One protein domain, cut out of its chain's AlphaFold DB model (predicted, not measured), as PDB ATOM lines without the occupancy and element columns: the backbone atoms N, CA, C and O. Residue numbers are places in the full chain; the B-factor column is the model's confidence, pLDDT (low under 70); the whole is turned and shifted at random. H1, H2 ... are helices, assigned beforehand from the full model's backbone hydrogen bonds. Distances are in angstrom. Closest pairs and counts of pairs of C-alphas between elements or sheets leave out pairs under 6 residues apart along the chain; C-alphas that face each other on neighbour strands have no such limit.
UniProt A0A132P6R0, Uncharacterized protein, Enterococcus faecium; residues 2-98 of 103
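Overview. This is residues 2 to 98 of the 103 residues of an uncharacterized protein of Enterococcus faecium (UniProt A0A132P6R0). What shape do these atoms make? They make a loose rod of helices: H3 runs along one long side, and H2, with H5 overlapping its first residues, runs along the other. H1 crosses H3, H4 stands across one end, and residues 34 to 39, between the hairpin helices H2 and H3, stick out at the other. What is it built of? The 97 printed residues have five named helices, H1 to H5 in order, and no named strand: all helix, loose, with a radius of gyration of the C-alphas of 16.2 A and spans of 54 by 25 by 20 A.

Arrangement. Where does H1, residues 3 to 13, sit? It touches residues 58 to 62 of H3, residues 43 to 69, about perpendicular at 75 degrees; the closest C-alphas, of Lys 7 and Val 58, are 6.3 A apart. With H2, residues 16 to 33, it only just touches, with 3 pairs of C-alphas within 8 A and only at the corner, closest at Glu 11 and Tyr 17, 5.5 A. How do H2 and H3 meet? They form a helical hairpin at a steep tilt of 40 degrees, opposite ways, the closest C-alphas being Ala 24 and Val 50, 5.9 A. And the last two helices? H4, residues 78 to 86, only just touches H3, with 3 pairs of C-alphas within 8 A, closest at Lys 69 and Trp 80, 7.1 A, about perpendicular at 87 degrees. H5, residues 89 to 98, touches residues 16 to 20 of H2 at a shallow tilt of 24 degrees, the same way, closest at the C-alphas of Gly 16 and Asn 94, 4.3 A. In H1, H2, H3, H4 and H5 every O i to N i+4 pair is within hydrogen-bond range.

Along the chain. Where does the first helix begin? C-alpha 3 of H1 is at (81.435, -18.644, 45.315). How long are the longer helices? H2 measures 25.8 A and H3 38.4 A from first to last C-alpha. Where does H5 end? C-alpha 98 is at (82.232, -41.787, 48.661).

Size, cuts and confidence. How far does it reach? The two C-alphas farthest apart, of Pro 37 and Ile 74, are 54.3 A apart. Is it whole and sure? The printed part has no cut, no link is long, and no printed residue is under 70 in pLDDT.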
ATOM      1  N   ILE A   2      78.745 -17.015  41.544       95.31
ATOM      2  CA  ILE A   2      79.749 -16.581  42.538       95.31
ATOM      3  C   ILE A   2      79.954 -17.659  43.613       95.31
ATOM      4  O   ILE A   2      79.121 -18.545  43.780       95.31
ATOM      5  N   TYR A   3      81.061 -17.593  44.357       96.56
ATOM      6  CA  TYR A   3      81.435 -18.644  45.315       96.56
ATOM      7  C   TYR A   3      80.339 -19.003  46.342       96.56
ATOM      8  O   TYR A   3      80.067 -20.194  46.491       96.56
ATOM      9  N   PRO A   4      79.678 -18.045  47.029       96.50
ATOM     10  CA  PRO A   4      78.629 -18.386  47.993       96.50
ATOM     11  C   PRO A   4      77.453 -19.141  47.363       96.50
ATOM     12  O   PRO A   4      76.990 -20.124  47.932       96.50
ATOM     13  N   GLU A   5      77.026 -18.724  46.168       96.00
ATOM     14  CA  GLU A   5      75.949 -19.384  45.421       96.00
ATOM     15  C   GLU A   5      76.342 -20.801  45.012       96.00
ATOM     16  O   GLU A   5      75.551 -21.727  45.155       96.00
ATOM     17  N   PHE A   6      77.573 -20.980  44.524       96.94
ATOM     18  CA  PHE A   6      78.073 -22.293  44.134       96.94
ATOM     19  C   PHE A   6      78.159 -23.244  45.330       96.94
ATOM     20  O   PHE A   6      77.749 -24.396  45.221       96.94
ATOM     21  N   LYS A   7      78.650 -22.763  46.480       97.88
ATOM     22  CA  LYS A   7      78.693 -23.552  47.717       97.88
ATOM     23  C   LYS A   7      77.295 -24.020  48.115       97.88
ATOM     24  O   LYS A   7      77.098 -25.209  48.336       97.88
ATOM     25  N   GLU A   8      76.337 -23.098  48.185       97.75
ATOM     26  CA  GLU A   8      74.956 -23.424  48.549       97.75
ATOM     27  C   GLU A   8      74.313 -24.382  47.538       97.75
ATOM     28  O   GLU A   8      73.588 -25.300  47.920       97.75
ATOM     29  N   TRP A   9      74.591 -24.194  46.246       97.06
ATOM     30  CA  TRP A   9      74.129 -25.100  45.205       97.06
ATOM     31  C   TRP A   9      74.716 -26.506  45.391       97.06
ATOM     32  O   TRP A   9      73.958 -27.473  45.412       97.06
ATOM     33  N   LEU A  10      76.026 -26.635  45.604       97.25
ATOM     34  CA  LEU A  10      76.689 -27.930  45.776       97.25
ATOM     35  C   LEU A  10      76.140 -28.687  46.996       97.25
ATOM     36  O   LEU A  10      75.839 -29.874  46.902       97.25
ATOM     37  N   GLU A  11      75.945 -27.988  48.117       97.88
ATOM     38  CA  GLU A  11      75.409 -28.555  49.363       97.88
ATOM     39  C   GLU A  11      73.965 -29.057  49.231       97.88
ATOM     40  O   GLU A  11      73.578 -29.984  49.935       97.88
ATOM     41  N   LYS A  12      73.166 -28.459  48.338       97.69
ATOM     42  CA  LYS A  12      71.760 -28.842  48.122       97.69
ATOM     43  C   LYS A  12      71.559 -29.896  47.039       97.69
ATOM     44  O   LYS A  12      70.535 -30.569  47.049       97.69
ATOM     45  N   ASN A  13      72.479 -29.986  46.080       96.69
ATOM     46  CA  ASN A  13      72.295 -30.785  44.864       96.69
ATOM     47  C   ASN A  13      73.206 -32.019  44.807       96.69
ATOM     48  O   ASN A  13      73.132 -32.779  43.849       96.69
ATOM     49  N   THR A  14      74.055 -32.235  45.815       96.50
ATOM     50  CA  THR A  14      74.944 -33.401  45.881       96.50
ATOM     51  C   THR A  14      74.799 -34.117  47.218       96.50
ATOM     52  O   THR A  14      74.680 -33.478  48.263       96.50
ATOM     53  N   ILE A  15      74.853 -35.450  47.198       97.19
ATOM     54  CA  ILE A  15      74.971 -36.249  48.430       97.19
ATOM     55  C   ILE A  15      76.406 -36.221  48.972       97.19
ATOM     56  O   ILE A  15      76.635 -36.470  50.154       97.19
ATOM     57  N   GLY A  16      77.379 -35.867  48.123       97.12
ATOM     58  CA  GLY A  16      78.791 -35.775  48.479       97.12
ATOM     59  C   GLY A  16      79.070 -34.820  49.640       97.12
ATOM     60  O   GLY A  16      79.985 -35.080  50.418       97.12
ATOM     61  N   TYR A  17      78.265 -33.764  49.818       97.81
ATOM     62  CA  TYR A  17      78.376 -32.890  50.989       97.81
ATOM     63  C   TYR A  17      78.153 -33.648  52.304       97.81
ATOM     64  O   TYR A  17      79.014 -33.619  53.184       97.81
ATOM     65  N   GLU A  18      77.029 -34.353  52.436       98.06
ATOM     66  CA  GLU A  18      76.704 -35.103  53.653       98.06
ATOM     67  C   GLU A  18      77.735 -36.210  53.906       98.06
ATOM     68  O   GLU A  18      78.272 -36.317  55.013       98.06
ATOM     69  N   THR A  19      78.098 -36.957  52.859       98.31
ATOM     70  CA  THR A  19      79.137 -37.995  52.918       98.31
ATOM     71  C   THR A  19      80.462 -37.438  53.432       98.31
ATOM     72  O   THR A  19      81.056 -37.998  54.359       98.31
ATOM     73  N   PHE A  20      80.916 -36.306  52.885       98.50
ATOM     74  CA  PHE A  20      82.152 -35.662  53.313       98.50
ATOM     75  C   PHE A  20      82.092 -35.245  54.783       98.50
ATOM     76  O   PHE A  20      83.023 -35.531  55.537       98.50
ATOM     77  N   ILE A  21      81.010 -34.583  55.208       98.38
ATOM     78  CA  ILE A  21      80.869 -34.090  56.584       98.38
ATOM     79  C   ILE A  21      80.902 -35.248  57.582       98.38
ATOM     80  O   ILE A  21      81.613 -35.152  58.586       98.38
ATOM     81  N   ILE A  22      80.216 -36.358  57.298       98.31
ATOM     82  CA  ILE A  22      80.230 -37.552  58.155       98.31
ATOM     83  C   ILE A  22      81.648 -38.125  58.255       98.31
ATOM     84  O   ILE A  22      82.169 -38.300  59.362       98.31
ATOM     85  N   LYS A  23      82.306 -38.378  57.115       98.50
ATOM     86  CA  LYS A  23      83.661 -38.949  57.093       98.50
ATOM     87  C   LYS A  23      84.677 -38.040  57.791       98.50
ATOM     88  O   LYS A  23      85.449 -38.508  58.628       98.50
ATOM     89  N   ALA A  24      84.648 -36.739  57.506       98.44
ATOM     90  CA  ALA A  24      85.566 -35.763  58.090       98.44
ATOM     91  C   ALA A  24      85.356 -35.618  59.603       98.44
ATOM     92  O   ALA A  24      86.327 -35.515  60.355       98.44
ATOM     93  N   THR A  25      84.103 -35.655  60.063       98.50
ATOM     94  CA  THR A  25      83.772 -35.625  61.494       98.50
ATOM     95  C   THR A  25      84.320 -36.855  62.203       98.50
ATOM     96  O   THR A  25      85.038 -36.712  63.192       98.50
ATOM     97  N   ASN A  26      84.073 -38.053  61.665       98.00
ATOM     98  CA  ASN A  26      84.601 -39.299  62.225       98.00
ATOM     99  C   ASN A  26      86.134 -39.285  62.283       98.00
ATOM    100  O   ASN A  26      86.713 -39.564  63.332       98.00
ATOM    101  N   TYR A  27      86.793 -38.865  61.201       98.06
ATOM    102  CA  TYR A  27      88.246 -38.707  61.168       98.06
ATOM    103  C   TYR A  27      88.754 -37.757  62.264       98.06
ATOM    104  O   TYR A  27      89.682 -38.089  63.009       98.06
ATOM    105  N   GLN A  28      88.136 -36.580  62.416       98.12
ATOM    106  CA  GLN A  28      88.545 -35.621  63.443       98.12
ATOM    107  C   GLN A  28      88.270 -36.135  64.859       98.12
ATOM    108  O   GLN A  28      89.085 -35.879  65.745       98.12
ATOM    109  N   ILE A  29      87.186 -36.884  65.084       97.69
ATOM    110  CA  ILE A  29      86.891 -37.536  66.367       97.69
ATOM    111  C   ILE A  29      87.980 -38.555  66.713       97.69
ATOM    112  O   ILE A  29      88.545 -38.485  67.810       97.69
ATOM    113  N   GLU A  30      88.336 -39.455  65.793       96.88
ATOM    114  CA  GLU A  30      89.396 -40.445  66.028       96.88
ATOM    115  C   GLU A  30      90.747 -39.769  66.289       96.88
ATOM    116  O   GLU A  30      91.435 -40.067  67.271       96.88
ATOM    117  N   LYS A  31      91.091 -38.752  65.494       96.25
ATOM    118  CA  LYS A  31      92.293 -37.939  65.713       96.25
ATOM    119  C   LYS A  31      92.268 -37.219  67.062       96.25
ATOM    120  O   LYS A  31      93.306 -37.069  67.712       96.25
ATOM    121  N   ASN A  32      91.095 -36.773  67.510       97.19
ATOM    122  CA  ASN A  32      90.915 -36.101  68.791       97.19
ATOM    123  C   ASN A  32      91.128 -37.050  69.981       97.19
ATOM    124  O   ASN A  32      91.701 -36.628  70.987       97.19
ATOM    125  N   LYS A  33      90.760 -38.337  69.870       95.81
ATOM    126  CA  LYS A  33      91.003 -39.341  70.929       95.81
ATOM    127  C   LYS A  33      92.485 -39.477  71.275       95.81
ATOM    128  O   LYS A  33      92.820 -39.607  72.457       95.81
ATOM    129  N   ASN A  34      93.352 -39.351  70.272       94.94
ATOM    130  CA  ASN A  34      94.809 -39.420  70.413       94.94
ATOM    131  C   ASN A  34      95.427 -38.168  71.058       94.94
ATOM    132  O   ASN A  34      96.612 -38.162  71.395       94.94
ATOM    133  N   ARG A  35      94.655 -37.093  71.270       95.31
ATOM    134  CA  ARG A  35      95.149 -35.910  71.983       95.31
ATOM    135  C   ARG A  35      95.225 -36.172  73.489       95.31
ATOM    136  O   ARG A  35      94.347 -36.849  74.038       95.31
ATOM    137  N   PRO A  36      96.190 -35.544  74.194       96.56
ATOM    138  CA  PRO A  36      96.195 -35.524  75.652       96.56
ATOM    139  C   PRO A  36      94.832 -35.057  76.190       96.56
ATOM    140  O   PRO A  36      94.295 -34.093  75.644       96.56
ATOM    141  N   PRO A  37      94.283 -35.653  77.270       94.44
ATOM    142  CA  PRO A  37      92.924 -35.359  77.737       94.44
ATOM    143  C   PRO A  37      92.621 -33.864  77.908       94.44
ATOM    144  O   PRO A  37      91.584 -33.387  77.466       94.44
ATOM    145  N   LYS A  38      93.575 -33.092  78.450       95.12
ATOM    146  CA  LYS A  38      93.455 -31.632  78.651       95.12
ATOM    147  C   LYS A  38      93.488 -30.799  77.355       95.12
ATOM    148  O   LYS A  38      93.315 -29.587  77.408       95.12
ATOM    149  N   LYS A  39      93.799 -31.414  76.213       95.81
ATOM    150  CA  LYS A  39      93.952 -30.787  74.887       95.81
ATOM    151  C   LYS A  39      92.935 -31.314  73.870       95.81
ATOM    152  O   LYS A  39      93.001 -30.911  72.707       95.81
ATOM    153  N   ARG A  40      92.042 -32.222  74.279       96.44
ATOM    154  CA  ARG A  40      90.955 -32.704  73.426       96.44
ATOM    155  C   ARG A  40      90.030 -31.544  73.083       96.44
ATOM    156  O   ARG A  40      89.744 -30.691  73.917       96.44
ATOM    157  N   TRP A  41      89.645 -31.494  71.821       97.69
ATOM    158  CA  TRP A  41      88.678 -30.552  71.291       97.69
ATOM    159  C   TRP A  41      87.272 -30.930  71.744       97.69
ATOM    160  O   TRP A  41      86.985 -32.116  71.910       97.69
ATOM    161  N   ASP A  42      86.440 -29.914  71.947       97.12
ATOM    162  CA  ASP A  42      84.997 -30.064  72.079       97.12
ATOM    163  C   ASP A  42      84.342 -30.172  70.693       97.12
ATOM    164  O   ASP A  42      84.987 -29.947  69.661       97.12
ATOM    165  N   ASP A  43      83.050 -30.491  70.675       96.44
ATOM    166  CA  ASP A  43      82.293 -30.696  69.436       96.44
ATOM    167  C   ASP A  43      82.311 -29.440  68.556       96.44
ATOM    168  O   ASP A  43      82.607 -29.513  67.369       96.44
ATOM    169  N   LYS A  44      82.164 -28.248  69.154       97.88
ATOM    170  CA  LYS A  44      82.226 -26.969  68.424       97.88
ATOM    171  C   LYS A  44      83.550 -26.780  67.689       97.88
ATOM    172  O   LYS A  44      83.589 -26.222  66.588       97.88
ATOM    173  N   LYS A  45      84.665 -27.175  68.308       97.94
ATOM    174  CA  LYS A  45      85.982 -27.081  67.684       97.94
ATOM    175  C   LYS A  45      86.153 -28.127  66.584       97.94
ATOM    176  O   LYS A  45      86.793 -27.791  65.586       97.94
ATOM    177  N   ILE A  46      85.596 -29.328  66.743       98.00
ATOM    178  CA  ILE A  46      85.561 -30.357  65.693       98.00
ATOM    179  C   ILE A  46      84.759 -29.847  64.492       98.00
ATOM    180  O   ILE A  46      85.327 -29.760  63.404       98.00
ATOM    181  N   ASP A  47      83.525 -29.387  64.704       98.00
ATOM    182  CA  ASP A  47      82.649 -28.845  63.659       98.00
ATOM    183  C   ASP A  47      83.340 -27.727  62.880       98.00
ATOM    184  O   ASP A  47      83.381 -27.730  61.651       98.00
ATOM    185  N   LYS A  48      83.973 -26.784  63.591       98.38
ATOM    186  CA  LYS A  48      84.712 -25.692  62.949       98.38
ATOM    187  C   LYS A  48      85.828 -26.207  62.039       98.38
ATOM    188  O   LYS A  48      86.041 -25.650  60.968       98.38
ATOM    189  N   VAL A  49      86.576 -27.220  62.469       98.12
ATOM    190  CA  VAL A  49      87.675 -27.780  61.667       98.12
ATOM    191  C   VAL A  49      87.132 -28.539  60.458       98.12
ATOM    192  O   VAL A  49      87.657 -28.357  59.362       98.12
ATOM    193  N   VAL A  50      86.058 -29.309  60.627       98.50
ATOM    194  CA  VAL A  50      85.373 -30.011  59.532       98.50
ATOM    195  C   VAL A  50      84.849 -29.024  58.485       98.50
ATOM    196  O   VAL A  50      85.074 -29.218  57.293       98.50
ATOM    197  N   LEU A  51      84.234 -27.916  58.907       98.12
ATOM    198  CA  LEU A  51      83.747 -26.880  57.992       98.12
ATOM    199  C   LEU A  51      84.878 -26.172  57.232       98.12
ATOM    200  O   LEU A  51      84.696 -25.815  56.068       98.12
ATOM    201  N   GLU A  52      86.055 -25.990  57.838       98.38
ATOM    202  CA  GLU A  52      87.225 -25.472  57.114       98.38
ATOM    203  C   GLU A  52      87.771 -26.490  56.100       98.38
ATOM    204  O   GLU A  52      88.151 -26.097  54.997       98.38
ATOM    205  N   MET A  53      87.759 -27.791  56.417       98.25
ATOM    206  CA  MET A  53      88.104 -28.843  55.448       98.25
ATOM    207  C   MET A  53      87.119 -28.845  54.272       98.25
ATOM    208  O   MET A  53      87.531 -28.859  53.114       98.25
ATOM    209  N   TRP A  54      85.819 -28.740  54.554       98.38
ATOM    210  CA  TRP A  54      84.790 -28.645  53.520       98.38
ATOM    211  C   TRP A  54      84.980 -27.409  52.639       98.38
ATOM    212  O   TRP A  54      84.967 -27.491  51.412       98.38
ATOM    213  N   LYS A  55      85.250 -26.254  53.253       98.25
ATOM    214  CA  LYS A  55      85.538 -25.013  52.530       98.25
ATOM    215  C   LYS A  55      86.685 -25.183  51.532       98.25
ATOM    216  O   LYS A  55      86.603 -24.614  50.443       98.25
ATOM    217  N   GLN A  56      87.727 -25.947  51.870       98.00
ATOM    218  CA  GLN A  56      88.832 -26.242  50.950       98.00
ATOM    219  C   GLN A  56      88.365 -27.063  49.743       98.00
ATOM    220  O   GLN A  56      88.674 -26.687  48.614       98.00
ATOM    221  N   VAL A  57      87.561 -28.110  49.960       97.56
ATOM    222  CA  VAL A  57      86.972 -28.924  48.879       97.56
ATOM    223  C   VAL A  57      86.150 -28.057  47.927       97.56
ATOM    224  O   VAL A  57      86.429 -28.019  46.727       97.56
ATOM    225  N   VAL A  58      85.201 -27.284  48.464       97.81
ATOM    226  CA  VAL A  58      84.341 -26.401  47.656       97.81
ATOM    227  C   VAL A  58      85.164 -25.353  46.916       97.81
ATOM    228  O   VAL A  58      84.896 -25.060  45.755       97.81
ATOM    229  N   THR A  59      86.183 -24.783  47.569       98.25
ATOM    230  CA  THR A  59      87.063 -23.785  46.943       98.25
ATOM    231  C   THR A  59      87.810 -24.382  45.762       98.25
ATOM    232  O   THR A  59      87.842 -23.757  44.706       98.25
ATOM    233  N   ASN A  60      88.369 -25.583  45.905       97.38
ATOM    234  CA  ASN A  60      89.107 -26.237  44.829       97.38
ATOM    235  C   ASN A  60      88.198 -26.523  43.628       97.38
ATOM    236  O   ASN A  60      88.525 -26.115  42.515       97.38
ATOM    237  N   LEU A  61      87.024 -27.122  43.856       96.69
ATOM    238  CA  LEU A  61      86.067 -27.400  42.783       96.69
ATOM    239  C   LEU A  61      85.573 -26.110  42.104       96.69
ATOM    240  O   LEU A  61      85.547 -26.021  40.877       96.69
ATOM    241  N   TYR A  62      85.264 -25.077  42.894       97.88
ATOM    242  CA  TYR A  62      84.880 -23.766  42.374       97.88
ATOM    243  C   TYR A  62      85.970 -23.155  41.488       97.88
ATOM    244  O   TYR A  62      85.664 -22.635  40.416       97.88
ATOM    245  N   GLN A  63      87.241 -23.196  41.909       97.88
ATOM    246  CA  GLN A  63      88.334 -22.644  41.103       97.88
ATOM    247  C   GLN A  63      88.537 -23.426  39.802       97.88
ATOM    248  O   GLN A  63      88.833 -22.797  38.790       97.88
ATOM    249  N   THR A  64      88.329 -24.746  39.801       95.25
ATOM    250  CA  THR A  64      88.370 -25.561  38.576       95.25
ATOM    251  C   THR A  64      87.327 -25.087  37.566       95.25
ATOM    252  O   THR A  64      87.688 -24.705  36.457       95.25
ATOM    253  N   ILE A  65      86.052 -24.998  37.960       95.69
ATOM    254  CA  ILE A  65      84.984 -24.538  37.053       95.69
ATOM    255  C   ILE A  65      85.215 -23.082  36.631       95.69
ATOM    256  O   ILE A  65      85.092 -22.731  35.458       95.69
ATOM    257  N   ARG A  66      85.611 -22.219  37.576       96.44
ATOM    258  CA  ARG A  66      85.906 -20.805  37.308       96.44
ATOM    259  C   ARG A  66      87.053 -20.622  36.321       96.44
ATOM    260  O   ARG A  66      87.028 -19.653  35.568       96.44
ATOM    261  N   LYS A  67      88.062 -21.491  36.330       95.94
ATOM    262  CA  LYS A  67      89.173 -21.425  35.376       95.94
ATOM    263  C   LYS A  67      88.700 -21.712  33.948       95.94
ATOM    264  O   LYS A  67      89.158 -21.040  33.034       95.94
ATOM    265  N   GLU A  68      87.763 -22.642  33.788       94.75
ATOM    266  CA  GLU A  68      87.230 -23.050  32.482       94.75
ATOM    267  C   GLU A  68      86.152 -22.095  31.947       94.75
ATOM    268  O   GLU A  68      86.167 -21.716  30.778       94.75
ATOM    269  N   LYS A  69      85.204 -21.680  32.796       94.56
ATOM    270  CA  LYS A  69      84.012 -20.913  32.379       94.56
ATOM    271  C   LYS A  69      84.016 -19.453  32.827       94.56
ATOM    272  O   LYS A  69      83.139 -18.682  32.441       94.56
ATOM    273  N   GLY A  70      84.980 -19.046  33.651       94.88
ATOM    274  CA  GLY A  70      84.992 -17.722  34.266       94.88
ATOM    275  C   GLY A  70      83.816 -17.506  35.225       94.88
ATOM    276  O   GLY A  70      83.170 -18.443  35.700       94.88
ATOM    277  N   VAL A  71      83.525 -16.236  35.507       93.25
ATOM    278  CA  VAL A  71      82.306 -15.810  36.215       93.25
ATOM    279  C   VAL A  71      81.569 -14.822  35.306       93.25
ATOM    280  O   VAL A  71      81.775 -13.614  35.438       93.25
ATOM    281  N   PRO A  72      80.785 -15.309  34.323       88.69
ATOM    282  CA  PRO A  72      80.113 -14.441  33.362       88.69
ATOM    283  C   PRO A  72      79.107 -13.515  34.052       88.69
ATOM    284  O   PRO A  72      78.376 -13.941  34.946       88.69
ATOM    285  N   LEU A  73      79.060 -12.252  33.620       88.06
ATOM    286  CA  LEU A  73      78.113 -11.257  34.141       88.06
ATOM    287  C   LEU A  73      76.682 -11.487  33.637       88.06
ATOM    288  O   LEU A  73      75.725 -11.112  34.306       88.06
ATOM    289  N   ILE A  74      76.544 -12.096  32.458       90.62
ATOM    290  CA  ILE A  74      75.269 -12.414  31.811       90.62
ATOM    291  C   ILE A  74      75.144 -13.937  31.786       90.62
ATOM    292  O   ILE A  74      76.081 -14.614  31.365       90.62
ATOM    293  N   ASN A  75      74.014 -14.464  32.262       90.81
ATOM    294  CA  ASN A  75      73.698 -15.899  32.322       90.81
ATOM    295  C   ASN A  75      74.764 -16.765  33.026       90.81
ATOM    296  O   ASN A  75      74.940 -17.948  32.741       90.81
ATOM    297  N   GLY A  76      75.532 -16.180  33.953       90.88
ATOM    298  CA  GLY A  76      76.655 -16.870  34.592       90.88
ATOM    299  C   GLY A  76      76.245 -18.038  35.489       90.88
ATOM    300  O   GLY A  76      77.101 -18.844  35.863       90.88
ATOM    301  N   LYS A  77      74.969 -18.127  35.880       92.50
ATOM    302  CA  LYS A  77      74.427 -19.282  36.599       92.50
ATOM    303  C   LYS A  77      74.121 -20.415  35.625       92.50
ATOM    304  O   LYS A  77      74.605 -21.517  35.853       92.50
ATOM    305  N   GLU A  78      73.395 -20.128  34.549       95.44
ATOM    306  CA  GLU A  78      73.037 -21.092  33.506       95.44
ATOM    307  C   GLU A  78      74.291 -21.716  32.882       95.44
ATOM    308  O   GLU A  78      74.417 -22.933  32.889       95.44
ATOM    309  N   ILE A  79      75.289 -20.904  32.512       95.75
ATOM    310  CA  ILE A  79      76.564 -21.382  31.937       95.75
ATOM    311  C   ILE A  79      77.287 -22.372  32.866       95.75
ATOM    312  O   ILE A  79      77.951 -23.304  32.413       95.75
ATOM    313  N   TRP A  80      77.205 -22.154  34.180       97.00
ATOM    314  CA  TRP A  80      77.802 -23.064  35.158       97.00
ATOM    315  C   TRP A  80      76.992 -24.353  35.299       97.00
ATOM    316  O   TRP A  80      77.596 -25.414  35.408       97.00
ATOM    317  N   LEU A  81      75.657 -24.270  35.306       96.19
ATOM    318  CA  LEU A  81      74.785 -25.444  35.392       96.19
ATOM    319  C   LEU A  81      74.931 -26.342  34.164       96.19
ATOM    320  O   LEU A  81      75.129 -27.537  34.333       96.19
ATOM    321  N   GLU A  82      74.921 -25.758  32.965       96.50
ATOM    322  CA  GLU A  82      75.145 -26.477  31.706       96.50
ATOM    323  C   GLU A  82      76.490 -27.204  31.735       96.50
ATOM    324  O   GLU A  82      76.557 -28.396  31.465       96.50
ATOM    325  N   PHE A  83      77.561 -26.528  32.163       96.00
ATOM    326  CA  PHE A  83      78.865 -27.177  32.292       96.00
ATOM    327  C   PHE A  83      78.871 -28.319  33.313       96.00
ATOM    328  O   PHE A  83      79.509 -29.343  33.091       96.00
ATOM    329  N   ILE A  84      78.194 -28.146  34.450       95.81
ATOM    330  CA  ILE A  84      78.111 -29.180  35.485       95.81
ATOM    331  C   ILE A  84      77.389 -30.424  34.969       95.81
ATOM    332  O   ILE A  84      77.861 -31.535  35.213       95.81
ATOM    333  N   GLU A  85      76.300 -30.234  34.232       96.62
ATOM    334  CA  GLU A  85      75.554 -31.310  33.585       96.62
ATOM    335  C   GLU A  85      76.381 -31.983  32.479       96.62
ATOM    336  O   GLU A  85      76.563 -33.197  32.505       96.62
ATOM    337  N   GLU A  86      76.973 -31.204  31.566       96.69
ATOM    338  CA  GLU A  86      77.813 -31.703  30.465       96.69
ATOM    339  C   GLU A  86      78.992 -32.558  30.948       96.69
ATOM    340  O   GLU A  86      79.405 -33.495  30.265       96.69
ATOM    341  N   GLN A  87      79.572 -32.212  32.098       95.81
ATOM    342  CA  GLN A  87      80.722 -32.914  32.663       95.81
ATOM    343  C   GLN A  87      80.342 -34.054  33.620       95.81
ATOM    344  O   GLN A  87      81.245 -34.717  34.128       95.81
ATOM    345  N   GLY A  88      79.052 -34.274  33.913       96.06
ATOM    346  CA  GLY A  88      78.629 -35.248  34.932       96.06
ATOM    347  C   GLY A  88      79.250 -34.960  36.303       96.06
ATOM    348  O   GLY A  88      79.689 -35.864  37.017       96.06
ATOM    349  N   LEU A  89      79.391 -33.671  36.648       95.19
ATOM    350  CA  LEU A  89      80.143 -33.256  37.836       95.19
ATOM    351  C   LEU A  89      79.459 -33.685  39.138       95.19
ATOM    352  O   LEU A  89      80.147 -33.840  40.144       95.19
ATOM    353  N   ILE A  90      78.136 -33.873  39.141       96.75
ATOM    354  CA  ILE A  90      77.397 -34.332  40.324       96.75
ATOM    355  C   ILE A  90      77.776 -35.777  40.644       96.75
ATOM    356  O   ILE A  90      78.162 -36.060  41.779       96.75
ATOM    357  N   GLU A  91      77.699 -36.672  39.660       97.38
ATOM    358  CA  GLU A  91      78.057 -38.083  39.808       97.38
ATOM    359  C   GLU A  91      79.528 -38.216  40.199       97.38
ATOM    360  O   GLU A  91      79.836 -38.781  41.247       97.38
ATOM    361  N   PHE A  92      80.420 -37.573  39.437       96.00
ATOM    362  CA  PHE A  92      81.854 -37.565  39.724       96.00
ATOM    363  C   PHE A  92      82.161 -37.090  41.149       96.00
ATOM    364  O   PHE A  92      82.991 -37.679  41.846       96.00
ATOM    365  N   PHE A  93      81.508 -36.015  41.596       97.25
ATOM    366  CA  PHE A  93      81.727 -35.478  42.933       97.25
ATOM    367  C   PHE A  93      81.211 -36.422  44.019       97.25
ATOM    368  O   PHE A  93      81.907 -36.641  45.009       97.25
ATOM    369  N   ASN A  94      80.021 -36.998  43.840       97.94
ATOM    370  CA  ASN A  94      79.451 -37.951  44.789       97.94
ATOM    371  C   ASN A  94      80.348 -39.185  44.942       97.94
ATOM    372  O   ASN A  94      80.662 -39.553  46.075       97.94
ATOM    373  N   ASP A  95      80.808 -39.756  43.829       97.88
ATOM    374  CA  ASP A  95      81.708 -40.913  43.820       97.88
ATOM    375  C   ASP A  95      83.042 -40.563  44.487       97.88
ATOM    376  O   ASP A  95      83.484 -41.252  45.405       97.88
ATOM    377  N   SER A  96      83.620 -39.408  44.143       96.81
ATOM    378  CA  SER A  96      84.860 -38.925  44.764       96.81
ATOM    379  C   SER A  96      84.732 -38.762  46.284       96.81
ATOM    380  O   SER A  96      85.662 -39.080  47.019       96.81
ATOM    381  N   MET A  97      83.596 -38.260  46.786       97.50
ATOM    382  CA  MET A  97      83.362 -38.131  48.233       97.50
ATOM    383  C   MET A  97      83.087 -39.488  48.899       97.50
ATOM    384  O   MET A  97      83.449 -39.683  50.061       97.50
ATOM    385  N   ALA A  98      82.463 -40.427  48.185       97.38
ATOM    386  CA  ALA A  98      82.232 -41.787  48.661       97.38
ATOM    387  C   ALA A  98      83.536 -42.590  48.771       97.38
ATOM    388  O   ALA A  98      83.701 -43.342  49.731       97.38
TER     389      ALA A  98